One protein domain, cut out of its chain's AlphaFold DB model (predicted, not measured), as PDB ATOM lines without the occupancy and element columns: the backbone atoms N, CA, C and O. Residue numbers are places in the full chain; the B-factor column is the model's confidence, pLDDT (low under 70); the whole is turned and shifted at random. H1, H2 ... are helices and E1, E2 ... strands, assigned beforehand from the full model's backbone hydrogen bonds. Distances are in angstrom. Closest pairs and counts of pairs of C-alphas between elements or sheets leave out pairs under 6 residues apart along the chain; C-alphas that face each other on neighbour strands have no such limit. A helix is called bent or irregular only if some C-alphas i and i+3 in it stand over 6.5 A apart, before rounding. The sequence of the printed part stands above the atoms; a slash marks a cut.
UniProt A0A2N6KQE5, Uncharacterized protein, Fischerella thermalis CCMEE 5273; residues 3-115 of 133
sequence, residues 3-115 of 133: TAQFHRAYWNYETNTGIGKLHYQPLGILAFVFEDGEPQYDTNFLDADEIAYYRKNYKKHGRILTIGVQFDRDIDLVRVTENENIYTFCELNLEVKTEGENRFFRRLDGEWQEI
ATOM      1  N   THR A   3     257.821 179.032 377.118       88.62
ATOM      2  CA  THR A   3     258.543 178.970 378.392       88.62
ATOM      3  C   THR A   3     257.717 179.601 379.502       88.62
ATOM      4  O   THR A   3     257.055 180.614 379.270       88.62
ATOM      5  N   ALA A   4     257.804 179.034 380.699       84.12
ATOM      6  CA  ALA A   4     257.306 179.628 381.932       84.12
ATOM      7  C   ALA A   4     258.483 179.992 382.838       84.12
ATOM      8  O   ALA A   4     259.579 179.444 382.696       84.12
ATOM      9  N   GLN A   5     258.253 180.924 383.759       82.00
ATOM     10  CA  GLN A   5     259.233 181.250 384.789       82.00
ATOM     11  C   GLN A   5     258.918 180.422 386.030       82.00
ATOM     12  O   GLN A   5     257.785 180.445 386.519       82.00
ATOM     13  N   PHE A   6     259.908 179.684 386.515       84.00
ATOM     14  CA  PHE A   6     259.828 178.926 387.751       84.00
ATOM     15  C   PHE A   6     260.722 179.571 388.801       84.00
ATOM     16  O   PHE A   6     261.899 179.819 388.557       84.00
ATOM     17  N   HIS A   7     260.158 179.846 389.969       78.94
ATOM     18  CA  HIS A   7     260.864 180.468 391.078       78.94
ATOM     19  C   HIS A   7     260.892 179.505 392.254       78.94
ATOM     20  O   HIS A   7     259.838 179.102 392.748       78.94
ATOM     21  N   ARG A   8     262.089 179.199 392.750       72.31
ATOM     22  CA  ARG A   8     262.260 178.452 393.998       72.31
ATOM     23  C   ARG A   8     262.133 179.407 395.181       72.31
ATOM     24  O   ARG A   8     263.093 180.047 395.595       72.31
ATOM     25  N   ALA A   9     260.923 179.544 395.706       65.62
ATOM     26  CA  ALA A   9     260.670 180.259 396.947       65.62
ATOM     27  C   ALA A   9     260.903 179.311 398.133       65.62
ATOM     28  O   ALA A   9     260.357 178.219 398.165       65.62
ATOM     29  N   TYR A  10     261.684 179.723 399.133       62.22
ATOM     30  CA  TYR A  10     261.866 178.931 400.362       62.22
ATOM     31  C   TYR A  10     262.279 177.472 400.078       62.22
ATOM     32  O   TYR A  10     261.571 176.530 400.431       62.22
ATOM     33  N   TRP A  11     263.403 177.296 399.378       61.06
ATOM     34  CA  TRP A  11     263.869 175.991 398.903       61.06
ATOM     35  C   TRP A  11     265.040 175.463 399.727       61.06
ATOM     36  O   TRP A  11     266.033 176.166 399.927       61.06
ATOM     37  N   ASN A  12     264.936 174.216 400.179       58.81
ATOM     38  CA  ASN A  12     266.044 173.445 400.718       58.81
ATOM     39  C   ASN A  12     266.684 172.639 399.582       58.81
ATOM     40  O   ASN A  12     266.086 171.703 399.054       58.81
ATOM     41  N   TYR A  13     267.912 173.002 399.216       66.88
ATOM     42  CA  TYR A  13     268.660 172.347 398.143       66.88
ATOM     43  C   TYR A  13     269.191 170.956 398.514       66.88
ATOM     44  O   TYR A  13     269.434 170.162 397.612       66.88
ATOM     45  N   GLU A  14     269.362 170.641 399.802       63.16
ATOM     46  CA  GLU A  14     269.844 169.323 400.242       63.16
ATOM     47  C   GLU A  14     268.765 168.251 400.092       63.16
ATOM     48  O   GLU A  14     269.053 167.136 399.670       63.16
ATOM     49  N   THR A  15     267.518 168.596 400.419       56.28
ATOM     50  CA  THR A  15     266.366 167.681 400.334       56.28
ATOM     51  C   THR A  15     265.503 167.918 399.098       56.28
ATOM     52  O   THR A  15     264.488 167.257 398.925       56.28
ATOM     53  N   ASN A  16     265.867 168.904 398.273       66.88
ATOM     54  CA  ASN A  16     265.099 169.382 397.124       66.88
ATOM     55  C   ASN A  16     263.616 169.676 397.448       66.88
ATOM     56  O   ASN A  16     262.725 169.480 396.625       66.88
ATOM     57  N   THR A  17     263.355 170.143 398.668       64.31
ATOM     58  CA  THR A  17     262.011 170.412 399.195       64.31
ATOM     59  C   THR A  17     261.813 171.911 399.316       64.31
ATOM     60  O   THR A  17     262.693 172.617 399.805       64.31
ATOM     61  N   GLY A  18     260.652 172.420 398.932       67.25
ATOM     62  CA  GLY A  18     260.367 173.841 399.063       67.25
ATOM     63  C   GLY A  18     259.117 174.261 398.327       67.25
ATOM     64  O   GLY A  18     258.270 173.444 397.981       67.25
ATOM     65  N   ILE A  19     258.996 175.559 398.082       71.50
ATOM     66  CA  ILE A  19     257.843 176.122 397.389       71.50
ATOM     67  C   ILE A  19     258.271 176.587 396.004       71.50
ATOM     68  O   ILE A  19     259.125 177.452 395.839       71.50
ATOM     69  N   GLY A  20     257.647 176.038 394.975       77.69
ATOM     70  CA  GLY A  20     257.892 176.455 393.602       77.69
ATOM     71  C   GLY A  20     256.761 177.339 393.099       77.69
ATOM     72  O   GLY A  20     255.597 176.948 393.178       77.69
ATOM     73  N   LYS A  21     257.087 178.518 392.561       79.12
ATOM     74  CA  LYS A  21     256.111 179.400 391.904       79.12
ATOM     75  C   LYS A  21     256.272 179.325 390.403       79.12
ATOM     76  O   LYS A  21     257.354 179.576 389.879       79.12
ATOM     77  N   LEU A  22     255.177 179.042 389.719       81.12
ATOM     78  CA  LEU A  22     255.131 178.937 388.276       81.12
ATOM     79  C   LEU A  22     254.338 180.104 387.706       81.12
ATOM     80  O   LEU A  22     253.157 180.281 388.002       81.12
ATOM     81  N   HIS A  23     255.005 180.902 386.886       80.69
ATOM     82  CA  HIS A  23     254.426 182.060 386.230       80.69
ATOM     83  C   HIS A  23     254.249 181.724 384.757       80.69
ATOM     84  O   HIS A  23     255.216 181.653 383.991       80.69
ATOM     85  N   TYR A  24     252.995 181.514 384.361       82.56
ATOM     86  CA  TYR A  24     252.654 181.212 382.983       82.56
ATOM     87  C   TYR A  24     251.344 181.881 382.595       82.56
ATOM     88  O   TYR A  24     250.302 181.584 383.162       82.56
ATOM     89  N   GLN A  25     251.386 182.800 381.627       76.19
ATOM     90  CA  GLN A  25     250.277 183.720 381.347       76.19
ATOM     91  C   GLN A  25     248.900 183.038 381.152       76.19
ATOM     92  O   GLN A  25     247.938 183.561 381.714       76.19
ATOM     93  N   PRO A  26     248.775 181.881 380.468       77.50
ATOM     94  CA  PRO A  26     247.514 181.131 380.385       77.50
ATOM     95  C   PRO A  26     246.981 180.572 381.715       77.50
ATOM     96  O   PRO A  26     245.774 180.438 381.880       77.50
ATOM     97  N   LEU A  27     247.866 180.252 382.663       76.69
ATOM     98  CA  LEU A  27     247.525 179.659 383.965       76.69
ATOM     99  C   LEU A  27     247.522 180.679 385.114       76.69
ATOM    100  O   LEU A  27     247.036 180.388 386.210       76.69
ATOM    101  N   GLY A  28     248.067 181.872 384.866       72.31
ATOM    102  CA  GLY A  28     248.351 182.875 385.880       72.31
ATOM    103  C   GLY A  28     249.591 182.513 386.697       72.31
ATOM    104  O   GLY A  28     250.646 182.191 386.148       72.31
ATOM    105  N   ILE A  29     249.459 182.619 388.016       73.06
ATOM    106  CA  ILE A  29     250.482 182.205 388.975       73.06
ATOM    107  C   ILE A  29     249.946 180.968 389.689       73.06
ATOM    108  O   ILE A  29     248.821 180.986 390.192       73.06
ATOM    109  N   LEU A  30     250.760 179.918 389.719       77.12
ATOM    110  CA  LEU A  30     250.534 178.713 390.511       77.12
ATOM    111  C   LEU A  30     251.651 178.589 391.542       77.12
ATOM    112  O   LEU A  30     252.789 178.986 391.269       77.12
ATOM    113  N   ALA A  31     251.340 178.041 392.710       77.44
ATOM    114  CA  ALA A  31     252.331 177.772 393.736       77.44
ATOM    115  C   ALA A  31     252.109 176.369 394.286       77.44
ATOM    116  O   ALA A  31     251.020 176.045 394.745       77.44
ATOM    117  N   PHE A  32     253.156 175.556 394.245       76.88
ATOM    118  CA  PHE A  32     253.118 174.185 394.730       76.88
ATOM    119  C   PHE A  32     254.139 173.996 395.840       76.88
ATOM    120  O   PHE A  32     255.222 174.594 395.811       76.88
ATOM    121  N   VAL A  33     253.806 173.127 396.789       72.62
ATOM    122  CA  VAL A  33     254.815 172.491 397.634       72.62
ATOM    123  C   VAL A  33     255.472 171.383 396.824       72.62
ATOM    124  O   VAL A  33     254.790 170.557 396.215       72.62
ATOM    125  N   PHE A  34     256.798 171.391 396.819       76.06
ATOM    126  CA  PHE A  34     257.632 170.354 396.247       76.06
ATOM    127  C   PHE A  34     258.321 169.591 397.370       76.06
ATOM    128  O   PHE A  34     258.909 170.204 398.262       76.06
ATOM    129  N   GLU A  35     258.286 168.267 397.300       72.69
ATOM    130  CA  GLU A  35     259.052 167.367 398.165       72.69
ATOM    131  C   GLU A  35     259.937 166.508 397.268       72.69
ATOM    132  O   GLU A  35     259.434 165.925 396.312       72.69
ATOM    133  N   ASP A  36     261.249 166.483 397.522       74.19
ATOM    134  CA  ASP A  36     262.231 165.800 396.659       74.19
ATOM    135  C   ASP A  36     262.157 166.224 395.171       74.19
ATOM    136  O   ASP A  36     262.393 165.452 394.247       74.19
ATOM    137  N   GLY A  37     261.809 167.488 394.911       72.00
ATOM    138  CA  GLY A  37     261.649 168.039 393.562       72.00
ATOM    139  C   GLY A  37     260.321 167.729 392.884       72.00
ATOM    140  O   GLY A  37     260.133 168.139 391.741       72.00
ATOM    141  N   GLU A  38     259.397 167.070 393.579       82.94
ATOM    142  CA  GLU A  38     258.131 166.593 393.025       82.94
ATOM    143  C   GLU A  38     256.938 167.408 393.542       82.94
ATOM    144  O   GLU A  38     256.829 167.597 394.760       82.94
ATOM    145  N   PRO A  39     256.012 167.862 392.673       84.19
ATOM    146  CA  PRO A  39     254.857 168.656 393.082       84.19
ATOM    147  C   PRO A  39     253.867 167.798 393.879       84.19
ATOM    148  O   PRO A  39     253.379 166.777 393.391       84.19
ATOM    149  N   GLN A  40     253.541 168.233 395.097       76.50
ATOM    150  CA  GLN A  40     252.651 167.498 396.000       76.50
ATOM    151  C   GLN A  40     251.236 168.074 396.030       76.50
ATOM    152  O   GLN A  40     250.276 167.336 395.839       76.50
ATOM    153  N   TYR A  41     251.099 169.379 396.271       68.50
ATOM    154  CA  TYR A  41     249.810 170.073 396.335       68.50
ATOM    155  C   TYR A  41     249.956 171.575 396.074       68.50
ATOM    156  O   TYR A  41     251.018 172.160 396.307       68.50
ATOM    157  N   ASP A  42     248.883 172.190 395.570       70.69
ATOM    158  CA  ASP A  42     248.771 173.644 395.403       70.69
ATOM    159  C   ASP A  42     248.636 174.335 396.767       70.69
ATOM    160  O   ASP A  42     248.063 173.782 397.702       70.69
ATOM    161  N   THR A  43     249.166 175.546 396.907       60.06
ATOM    162  CA  THR A  43     249.179 176.288 398.173       60.06
ATOM    163  C   THR A  43     249.013 177.792 397.944       60.06
ATOM    164  O   THR A  43     249.509 178.356 396.968       60.06
ATOM    165  N   ASN A  44     248.294 178.463 398.856       56.38
ATOM    166  CA  ASN A  44     248.033 179.900 398.789       56.38
ATOM    167  C   ASN A  44     248.988 180.599 399.752       56.38
ATOM    168  O   ASN A  44     248.973 180.337 400.952       56.38
ATOM    169  N   PHE A  45     249.782 181.528 399.222       52.06
ATOM    170  CA  PHE A  45     250.791 182.278 399.986       52.06
ATOM    171  C   PHE A  45     250.388 183.695 400.361       52.06
ATOM    172  O   PHE A  45     251.214 184.433 400.884       52.06
ATOM    173  N   LEU A  46     249.166 184.097 400.035       49.94
ATOM    174  CA  LEU A  46     248.671 185.416 400.381       49.94
ATOM    175  C   LEU A  46     247.887 185.295 401.678       49.94
ATOM    176  O   LEU A  46     246.944 184.501 401.749       49.94
ATOM    177  N   ASP A  47     248.250 186.089 402.679       47.91
ATOM    178  CA  ASP A  47     247.365 186.255 403.823       47.91
ATOM    179  C   ASP A  47     246.050 186.939 403.385       47.91
ATOM    180  O   ASP A  47     245.908 187.459 402.269       47.91
ATOM    181  N   ALA A  48     245.032 186.901 404.246       48.19
ATOM    182  CA  ALA A  48     243.713 187.437 403.911       48.19
ATOM    183  C   ALA A  48     243.751 188.932 403.519       48.19
ATOM    184  O   ALA A  48     242.958 189.365 402.672       48.19
ATOM    185  N   ASP A  49     244.686 189.699 404.082       50.06
ATOM    186  CA  ASP A  49     244.838 191.130 403.839       50.06
ATOM    187  C   ASP A  49     245.541 191.399 402.503       50.06
ATOM    188  O   ASP A  49     245.126 192.290 401.753       50.06
ATOM    189  N   GLU A  50     246.526 190.584 402.132       48.88
ATOM    190  CA  GLU A  50     247.161 190.602 400.817       48.88
ATOM    191  C   GLU A  50     246.169 190.198 399.718       48.88
ATOM    192  O   GLU A  50     246.064 190.878 398.692       48.88
ATOM    193  N   ILE A  51     245.351 189.162 399.949       48.91
ATOM    194  CA  ILE A  51     244.258 188.774 399.041       48.91
ATOM    195  C   ILE A  51     243.280 189.941 398.850       48.91
ATOM    196  O   ILE A  51     242.882 190.246 397.718       48.91
ATOM    197  N   ALA A  52     242.879 190.610 399.934       41.78
ATOM    198  CA  ALA A  52     241.955 191.740 399.888       41.78
ATOM    199  C   ALA A  52     242.562 192.958 399.168       41.78
ATOM    200  O   ALA A  52     241.902 193.568 398.316       41.78
ATOM    201  N   TYR A  53     243.825 193.282 399.456       44.88
ATOM    202  CA  TYR A  53     244.588 194.333 398.787       44.88
ATOM    203  C   TYR A  53     244.667 194.084 397.277       44.88
ATOM    204  O   TYR A  53     244.360 194.976 396.473       44.88
ATOM    205  N   TYR A  54     244.998 192.856 396.877       44.56
ATOM    206  CA  TYR A  54     245.112 192.490 395.474       44.56
ATOM    207  C   TYR A  54     243.751 192.492 394.766       44.56
ATOM    208  O   TYR A  54     243.594 193.160 393.741       44.56
ATOM    209  N   ARG A  55     242.705 191.892 395.341       41.59
ATOM    210  CA  ARG A  55     241.348 191.941 394.758       41.59
ATOM    211  C   ARG A  55     240.843 193.375 394.547       41.59
ATOM    212  O   ARG A  55     240.211 193.656 393.526       41.59
ATOM    213  N   LYS A  56     241.149 194.295 395.470       39.75
ATOM    214  CA  LYS A  56     240.727 195.705 395.412       39.75
ATOM    215  C   LYS A  56     241.485 196.524 394.359       39.75
ATOM    216  O   LYS A  56     240.880 197.386 393.719       39.75
ATOM    217  N   ASN A  57     242.774 196.259 394.148       36.34
ATOM    218  CA  ASN A  57     243.601 197.019 393.203       36.34
ATOM    219  C   ASN A  57     243.582 196.464 391.767       36.34
ATOM    220  O   ASN A  57     243.615 197.254 390.817       36.34
ATOM    221  N   TYR A  58     243.458 195.143 391.588       36.97
ATOM    222  CA  TYR A  58     243.517 194.492 390.270       36.97
ATOM    223  C   TYR A  58     242.229 194.631 389.455       36.97
ATOM    224  O   TYR A  58     242.293 194.950 388.263       36.97
ATOM    225  N   LYS A  59     241.055 194.529 390.098       34.34
ATOM    226  CA  LYS A  59     239.749 194.735 389.440       34.34
ATOM    227  C   LYS A  59     239.593 196.146 388.852       34.34
ATOM    228  O   LYS A  59     238.760 196.366 387.981       34.34
ATOM    229  N   LYS A  60     240.405 197.099 389.319       34.28
ATOM    230  CA  LYS A  60     240.345 198.511 388.934       34.28
ATOM    231  C   LYS A  60     241.287 198.885 387.776       34.28
ATOM    232  O   LYS A  60     241.086 199.940 387.188       34.28
ATOM    233  N   HIS A  61     242.284 198.058 387.430       31.64
ATOM    234  CA  HIS A  61     243.347 198.476 386.497       31.64
ATOM    235  C   HIS A  61     243.696 197.497 385.366       31.64
ATOM    236  O   HIS A  61     244.478 197.881 384.500       31.64
ATOM    237  N   GLY A  62     243.153 196.273 385.326       32.31
ATOM    238  CA  GLY A  62     243.353 195.354 384.188       32.31
ATOM    239  C   GLY A  62     244.822 195.002 383.893       32.31
ATOM    240  O   GLY A  62     245.180 194.793 382.737       32.31
ATOM    241  N   ARG A  63     245.691 194.989 384.915       30.66
ATOM    242  CA  ARG A  63     247.141 194.750 384.774       30.66
ATOM    243  C   ARG A  63     247.543 193.348 385.230       30.66
ATOM    244  O   ARG A  63     246.933 192.796 386.139       30.66
ATOM    245  N   ILE A  64     248.606 192.825 384.617       35.47
ATOM    246  CA  ILE A  64     249.272 191.572 384.996       35.47
ATOM    247  C   ILE A  64     249.997 191.769 386.334       35.47
ATOM    248  O   ILE A  64     250.535 192.840 386.623       35.47
ATOM    249  N   LEU A  65     249.937 190.742 387.173       31.09
ATOM    250  CA  LEU A  65     250.386 190.743 388.556       31.09
ATOM    251  C   LEU A  65     251.851 190.287 388.622       31.09
ATOM    252  O   LEU A  65     252.151 189.142 388.300       31.09
ATOM    253  N   THR A  66     252.753 191.179 389.037       34.12
ATOM    254  CA  THR A  66     254.151 190.843 389.338       34.12
ATOM    255  C   THR A  66     254.369 191.045 390.836       34.12
ATOM    256  O   THR A  66     254.595 192.167 391.286       34.12
ATOM    257  N   ILE A  67     254.223 189.978 391.631       33.62
ATOM    258  CA  ILE A  67     254.497 190.028 393.076       33.62
ATOM    259  C   ILE A  67     256.009 190.093 393.264       33.62
ATOM    260  O   ILE A  67     256.732 189.212 392.802       33.62
ATOM    261  N   GLY A  68     256.471 191.149 393.935       32.59
ATOM    262  CA  GLY A  68     257.873 191.368 394.272       32.59
ATOM    263  C   GLY A  68     258.377 190.348 395.287       32.59
ATOM    264  O   GLY A  68     258.385 190.603 396.485       32.59
ATOM    265  N   VAL A  69     258.815 189.198 394.791       36.25
ATOM    266  CA  VAL A  69     259.854 188.380 395.426       36.25
ATOM    267  C   VAL A  69     261.183 189.032 395.033       36.25
ATOM    268  O   VAL A  69     261.245 189.590 393.940       36.25
ATOM    269  N   GLN A  70     262.212 189.050 395.889       36.84
ATOM    270  CA  GLN A  70     263.520 189.616 395.521       36.84
ATOM    271  C   GLN A  70     263.961 189.066 394.154       36.84
ATOM    272  O   GLN A  70     264.329 187.900 394.029       36.84
ATOM    273  N   PHE A  71     263.859 189.911 393.128       38.50
ATOM    274  CA  PHE A  71     264.378 189.649 391.799       38.50
ATOM    275  C   PHE A  71     265.892 189.575 391.963       38.50
ATOM    276  O   PHE A  71     266.472 190.598 392.307       38.50
ATOM    277  N   ASP A  72     266.456 188.363 391.872       38.59
ATOM    278  CA  ASP A  72     267.874 188.044 391.581       38.59
ATOM    279  C   ASP A  72     268.391 186.751 392.244       38.59
ATOM    280  O   ASP A  72     269.581 186.448 392.152       38.59
ATOM    281  N   ARG A  73     267.535 185.926 392.862       51.09
ATOM    282  CA  ARG A  73     267.908 184.543 393.211       51.09
ATOM    283  C   ARG A  73     266.897 183.546 392.645       51.09
ATOM    284  O   ARG A  73     265.711 183.612 392.950       51.09
ATOM    285  N   ASP A  74     267.404 182.666 391.786       60.22
ATOM    286  CA  ASP A  74     266.819 181.377 391.396       60.22
ATOM    287  C   ASP A  74     265.525 181.425 390.558       60.22
ATOM    288  O   ASP A  74     264.519 180.791 390.888       60.22
ATOM    289  N   ILE A  75     265.566 182.169 389.441       67.38
ATOM    290  CA  ILE A  75     264.565 182.075 388.364       67.38
ATOM    291  C   ILE A  75     265.070 181.112 387.291       67.38
ATOM    292  O   ILE A  75     266.038 181.418 386.594       67.38
ATOM    293  N   ASP A  76     264.349 180.014 387.096       81.44
ATOM    294  CA  ASP A  76     264.561 179.101 385.978       81.44
ATOM    295  C   ASP A  76     263.546 179.353 384.863       81.44
ATOM    296  O   ASP A  76     262.375 179.664 385.098       81.44
ATOM    297  N   LEU A  77     263.992 179.164 383.624       83.94
ATOM    298  CA  LEU A  77     263.097 179.046 382.480       83.94
ATOM    299  C   LEU A  77     262.797 177.568 382.253       83.94
ATOM    300  O   LEU A  77     263.680 176.805 381.869       83.94
ATOM    301  N   VAL A  78     261.540 177.185 382.454       90.06
ATOM    302  CA  VAL A  78     261.064 175.821 382.199       90.06
ATOM    303  C   VAL A  78     260.309 175.775 380.880       90.06
ATOM    304  O   VAL A  78     259.639 176.742 380.494       90.06
ATOM    305  N   ARG A  79     260.436 174.668 380.145       94.06
ATOM    306  CA  ARG A  79     259.743 174.513 378.866       94.06
ATOM    307  C   ARG A  79     258.286 174.167 379.126       94.06
ATOM    308  O   ARG A  79     257.961 173.456 380.069       94.06
ATOM    309  N   VAL A  80     257.421 174.669 378.251       93.88
ATOM    310  CA  VAL A  80     255.990 174.365 378.294       93.88
ATOM    311  C   VAL A  80     255.583 173.721 376.986       93.88
ATOM    312  O   VAL A  80     255.777 174.299 375.908       93.88
ATOM    313  N   THR A  81     255.007 172.530 377.098       95.75
ATOM    314  CA  THR A  81     254.262 171.901 376.009       95.75
ATOM    315  C   THR A  81     252.782 172.107 376.278       95.75
ATOM    316  O   THR A  81     252.312 171.848 377.380       95.75
ATOM    317  N   GLU A  82     252.060 172.612 375.285       93.88
ATOM    318  CA  GLU A  82     250.617 172.820 375.369       93.88
ATOM    319  C   GLU A  82     249.913 171.834 374.448       93.88
ATOM    320  O   GLU A  82     250.273 171.724 373.272       93.88
ATOM    321  N   ASN A  83     248.895 171.159 374.970       92.81
ATOM    322  CA  ASN A  83     247.991 170.333 374.190       92.81
ATOM    323  C   ASN A  83     246.557 170.579 374.661       92.81
ATOM    324  O   ASN A  83     246.197 170.185 375.768       92.81
ATOM    325  N   GLU A  84     245.758 171.251 373.832       91.12
ATOM    326  CA  GLU A  84     244.400 171.690 374.173       91.12
ATOM    327  C   GLU A  84     244.361 172.492 375.486       91.12
ATOM    328  O   GLU A  84     244.781 173.647 375.520       91.12
ATOM    329  N   ASN A  85     243.857 171.885 376.560       92.88
ATOM    330  CA  ASN A  85     243.726 172.462 377.890       92.88
ATOM    331  C   ASN A  85     244.763 171.927 378.895       92.88
ATOM    332  O   ASN A  85     244.630 172.206 380.087       92.88
ATOM    333  N   ILE A  86     245.758 171.162 378.434       95.50
ATOM    334  CA  ILE A  86     246.827 170.559 379.241       95.50
ATOM    335  C   ILE A  86     248.153 171.285 378.984       95.50
ATOM    336  O   ILE A  86     248.553 171.520 377.840       95.50
ATOM    337  N   TYR A  87     248.847 171.608 380.071       95.12
ATOM    338  CA  TYR A  87     250.123 172.308 380.106       95.12
ATOM    339  C   TYR A  87     251.148 171.440 380.833       95.12
ATOM    340  O   TYR A  87     251.010 171.187 382.031       95.12
ATOM    341  N   THR A  88     252.177 171.003 380.116       96.25
ATOM    342  CA  THR A  88     253.195 170.076 380.624       96.25
ATOM    343  C   THR A  88     254.512 170.811 380.871       96.25
ATOM    344  O   THR A  88     255.061 171.437 379.955       96.25
ATOM    345  N   PHE A  89     255.036 170.678 382.090       94.88
ATOM    346  CA  PHE A  89     256.307 171.220 382.573       94.88
ATOM    347  C   PHE A  89     257.231 170.051 382.941       94.88
ATOM    348  O   PHE A  89     257.320 169.642 384.099       94.88
ATOM    349  N   CYS A  90     257.898 169.471 381.938       92.50
ATOM    350  CA  CYS A  90     258.681 168.243 382.114       92.50
ATOM    351  C   CYS A  90     259.810 168.397 383.140       92.50
ATOM    352  O   CYS A  90     260.068 167.471 383.900       92.50
ATOM    353  N   GLU A  91     260.462 169.563 383.182       92.12
ATOM    354  CA  GLU A  91     261.535 169.852 384.142       92.12
ATOM    355  C   GLU A  91     261.062 169.875 385.604       92.12
ATOM    356  O   GLU A  91     261.893 169.815 386.505       92.12
ATOM    357  N   LEU A  92     259.751 169.978 385.836       91.56
ATOM    358  CA  LEU A  92     259.132 170.046 387.161       91.56
ATOM    359  C   LEU A  92     258.305 168.797 387.496       91.56
ATOM    360  O   LEU A  92     257.583 168.819 388.485       91.56
ATOM    361  N   ASN A  93     258.336 167.769 386.637       94.56
ATOM    362  CA  ASN A  93     257.435 166.613 386.690       94.56
ATOM    363  C   ASN A  93     255.968 167.016 386.953       94.56
ATOM    364  O   ASN A  93     255.293 166.447 387.803       94.56
ATOM    365  N   LEU A  94     255.484 168.047 386.251       94.44
ATOM    366  CA  LEU A  94     254.189 168.674 386.519       94.44
ATOM    367  C   LEU A  94     253.359 168.790 385.244       94.44
ATOM    368  O   LEU A  94     253.825 169.308 384.226       94.44
ATOM    369  N   GLU A  95     252.089 168.415 385.337       96.12
ATOM    370  CA  GLU A  95     251.060 168.816 384.384       96.12
ATOM    371  C   GLU A  95     249.950 169.581 385.077       96.12
ATOM    372  O   GLU A  95     249.574 169.279 386.208       96.12
ATOM    373  N   VAL A  96     249.394 170.548 384.358       93.12
ATOM    374  CA  VAL A  96     248.224 171.308 384.780       93.12
ATOM    375  C   VAL A  96     247.182 171.220 383.681       93.12
ATOM    376  O   VAL A  96     247.506 171.453 382.518       93.12
ATOM    377  N   LYS A  97     245.932 170.919 384.029       94.44
ATOM    378  CA  LYS A  97     244.802 171.011 383.100       94.44
ATOM    379  C   LYS A  97     243.769 172.020 383.582       94.44
ATOM    380  O   LYS A  97     243.574 172.197 384.785       94.44
ATOM    381  N   THR A  98     243.094 172.661 382.638       89.19
ATOM    382  CA  THR A  98     241.998 173.603 382.905       89.19
ATOM    383  C   THR A  98     240.684 173.045 382.363       89.19
ATOM    384  O   THR A  98     240.595 172.763 381.170       89.19
ATOM    385  N   GLU A  99     239.650 172.911 383.189       88.19
ATOM    386  CA  GLU A  99     238.313 172.468 382.764       88.19
ATOM    387  C   GLU A  99     237.266 173.471 383.270       88.19
ATOM    388  O   GLU A  99     236.922 173.502 384.449       88.19
ATOM    389  N   GLY A 100     236.780 174.339 382.378       83.25
ATOM    390  CA  GLY A 100     235.905 175.449 382.766       83.25
ATOM    391  C   GLY A 100     236.633 176.454 383.663       83.25
ATOM    392  O   GLY A 100     237.654 177.012 383.263       83.25
ATOM    393  N   GLU A 101     236.099 176.690 384.862       77.12
ATOM    394  CA  GLU A 101     236.735 177.533 385.889       77.12
ATOM    395  C   GLU A 101     237.697 176.741 386.794       77.12
ATOM    396  O   GLU A 101     238.478 177.343 387.537       77.12
ATOM    397  N   ASN A 102     237.686 175.408 386.703       82.00
ATOM    398  CA  ASN A 102     238.465 174.539 387.575       82.00
ATOM    399  C   ASN A 102     239.847 174.266 386.980       82.00
ATOM    400  O   ASN A 102     240.051 174.213 385.760       82.00
ATOM    401  N   ARG A 103     240.819 174.074 387.869       86.25
ATOM    402  CA  ARG A 103     242.195 173.718 387.525       86.25
ATOM    403  C   ARG A 103     242.568 172.450 388.266       86.25
ATOM    404  O   ARG A 103     242.192 172.277 389.419       86.25
ATOM    405  N   PHE A 104     243.333 171.595 387.610       91.12
ATOM    406  CA  PHE A 104     243.827 170.351 388.181       91.12
ATOM    407  C   PHE A 104     245.318 170.244 387.909       91.12
ATOM    408  O   PHE A 104     245.799 170.769 386.903       91.12
ATOM    409  N   PHE A 105     246.033 169.529 388.764       92.88
ATOM    410  CA  PHE A 105     247.438 169.213 388.561       92.88
ATOM    411  C   PHE A 105     247.700 167.721 388.753       92.88
ATOM    412  O   PHE A 105     246.892 167.006 389.349       92.88
ATOM    413  N   ARG A 106     248.824 167.247 388.226       93.69
ATOM    414  CA  ARG A 106     249.371 165.921 388.518       93.69
ATOM    415  C   ARG A 106     250.869 165.887 388.263       93.69
ATOM    416  O   ARG A 106     251.401 166.742 387.554       93.69
ATOM    417  N   ARG A 107     251.511 164.834 388.760       93.94
ATOM    418  CA  ARG A 107     252.797 164.373 388.224       93.94
ATOM    419  C   ARG A 107     252.609 163.754 386.838       93.94
ATOM    420  O   ARG A 107     251.500 163.315 386.534       93.94
ATOM    421  N   LEU A 108     253.656 163.679 386.012       92.69
ATOM    422  CA  LEU A 108     253.551 163.151 384.638       92.69
ATOM    423  C   LEU A 108     252.957 161.728 384.582       92.69
ATOM    424  O   LEU A 108     252.295 161.373 383.608       92.69
ATOM    425  N   ASP A 109     253.164 160.935 385.632       90.00
ATOM    426  CA  ASP A 109     252.667 159.567 385.820       90.00
ATOM    427  C   ASP A 109     251.621 159.439 386.948       90.00
ATOM    428  O   ASP A 109     251.262 158.334 387.355       90.00
ATOM    429  N   GLY A 110     251.136 160.568 387.465       91.00
ATOM    430  CA  GLY A 110     250.205 160.625 388.584       91.00
ATOM    431  C   GLY A 110     248.734 160.701 388.179       91.00
ATOM    432  O   GLY A 110     248.364 160.883 387.017       91.00
ATOM    433  N   GLU A 111     247.882 160.632 389.197       91.81
ATOM    434  CA  GLU A 111     246.452 160.904 389.072       91.81
ATOM    435  C   GLU A 111     246.176 162.409 389.116       91.81
ATOM    436  O   GLU A 111     246.872 163.164 389.800       91.81
ATOM    437  N   TRP A 112     245.141 162.844 388.393       93.62
ATOM    438  CA  TRP A 112     244.686 164.233 388.423       93.62
ATOM    439  C   TRP A 112     244.101 164.591 389.785       93.62
ATOM    440  O   TRP A 112     243.201 163.916 390.281       93.62
ATOM    441  N   GLN A 113     244.570 165.702 390.341       89.12
ATOM    442  CA  GLN A 113     244.088 166.277 391.587       89.12
ATOM    443  C   GLN A 113     243.524 167.664 391.313       89.12
ATOM    444  O   GLN A 113     244.155 168.477 390.635       89.12
ATOM    445  N   GLU A 114     242.324 167.934 391.808       87.00
ATOM    446  CA  GLU A 114     241.705 169.245 391.664       87.00
ATOM    447  C   GLU A 114     242.347 170.257 392.616       87.00
ATOM    448  O   GLU A 114     242.636 169.965 393.777       87.00
ATOM    449  N   ILE A 115     242.577 171.470 392.119       80.62
ATOM    450  CA  ILE A 115     243.083 172.595 392.905       80.62
ATOM    451  C   ILE A 115     241.882 173.229 393.629       80.62
ATOM    452  O   ILE A 115     241.423 174.311 393.268       80.62
TER     453      ILE A 115
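What this domain is: This is residues 3 to 115 of the 133 residues of an uncharacterized protein of Fischerella thermalis CCMEE 5273 (UniProt A0A2N6KQE5). One antiparallel sheet of eight strands folds back on itself into a half-open barrel: E4, E3 and E2 make one wall, E5, E6, E7 and E8 the facing wall, and E1 the hinge between them. From this body a helical arm sticks out, residues 47 to 53 and 55 to 63, with H1 in it; the long link after H1 returns to E5. The printed part has 113 residues, mostly strand, with one named helix and eight named strands in the order E1 E2 E3 E4 H1 E5 E6 E7 E8; across the sheet the order is E4 - E3 - E2 - E1 - E5 - E6 - E7 - E8. The whole is compact, with a radius of gyration of the C-alphas of 14.4 A and spans of 41 by 35 by 24 A.

How they stand to each other: E1, residues 3 to 12, bends by 65 degrees at residue 9. It forms a hairpin with E2, residues 17 to 24, where N 7 and O 21 are 2.8 A apart. E2 forms a hairpin with E3, residues 28 to 35, with N 22 and O 30 at 2.8 A. E3 forms a hairpin with E4, residues 38 to 42, an edge strand, with N 40 and O 33 at 2.9 A. These four form a meander, each strand the antiparallel neighbour of the one before. H1, residues 48 to 58, is not on the sheet; each of its O i to N i+4 pairs is within hydrogen-bond range. E5, residues 75 to 83, pairs with E1 over residues 75 to 79, antiparallel at 131 degrees, with N 6 and O 76 at 2.8 A. It pairs with E6, residues 86 to 89, over residues 81 to 83, with N 83 and O 86 at 2.9 A. E7, residues 94 to 99, forms a hairpin with E6, with N 87 and O 96 at 2.8 A. E8, residues 102 to 106, is the other edge strand and forms a hairpin with E7, with N 97 and O 104 at 2.9 A. E5 to E8 form a second meander. In this folded sheet, bent back into two leaves that face each other, the closest C-alphas of E4 and E8 are those of Pro 39 and Arg 106, 7.6 A apart.

Where its parts are: E1 begins at C-alpha 3, (258.543, 178.970, 378.392), and is 24.2 A long. E2 measures 21.6 A, E3 22.5 A and E5 24.8 A. H1, 15.4 A long, begins at C-alpha 48, (243.713, 187.437, 403.911). E8 ends at C-alpha 106, (249.371, 165.921, 388.518).

The domain as a whole: The two C-alphas farthest apart, those of Glu 14 and Lys 60, are 43.0 A apart. The printed part has no cut. The link from H1 to E5, 16 residues, is long; the others are tight. The mean pLDDT of the printed part is 70.7, and residues 9 to 18, 41 and 43 to 75 are under 70.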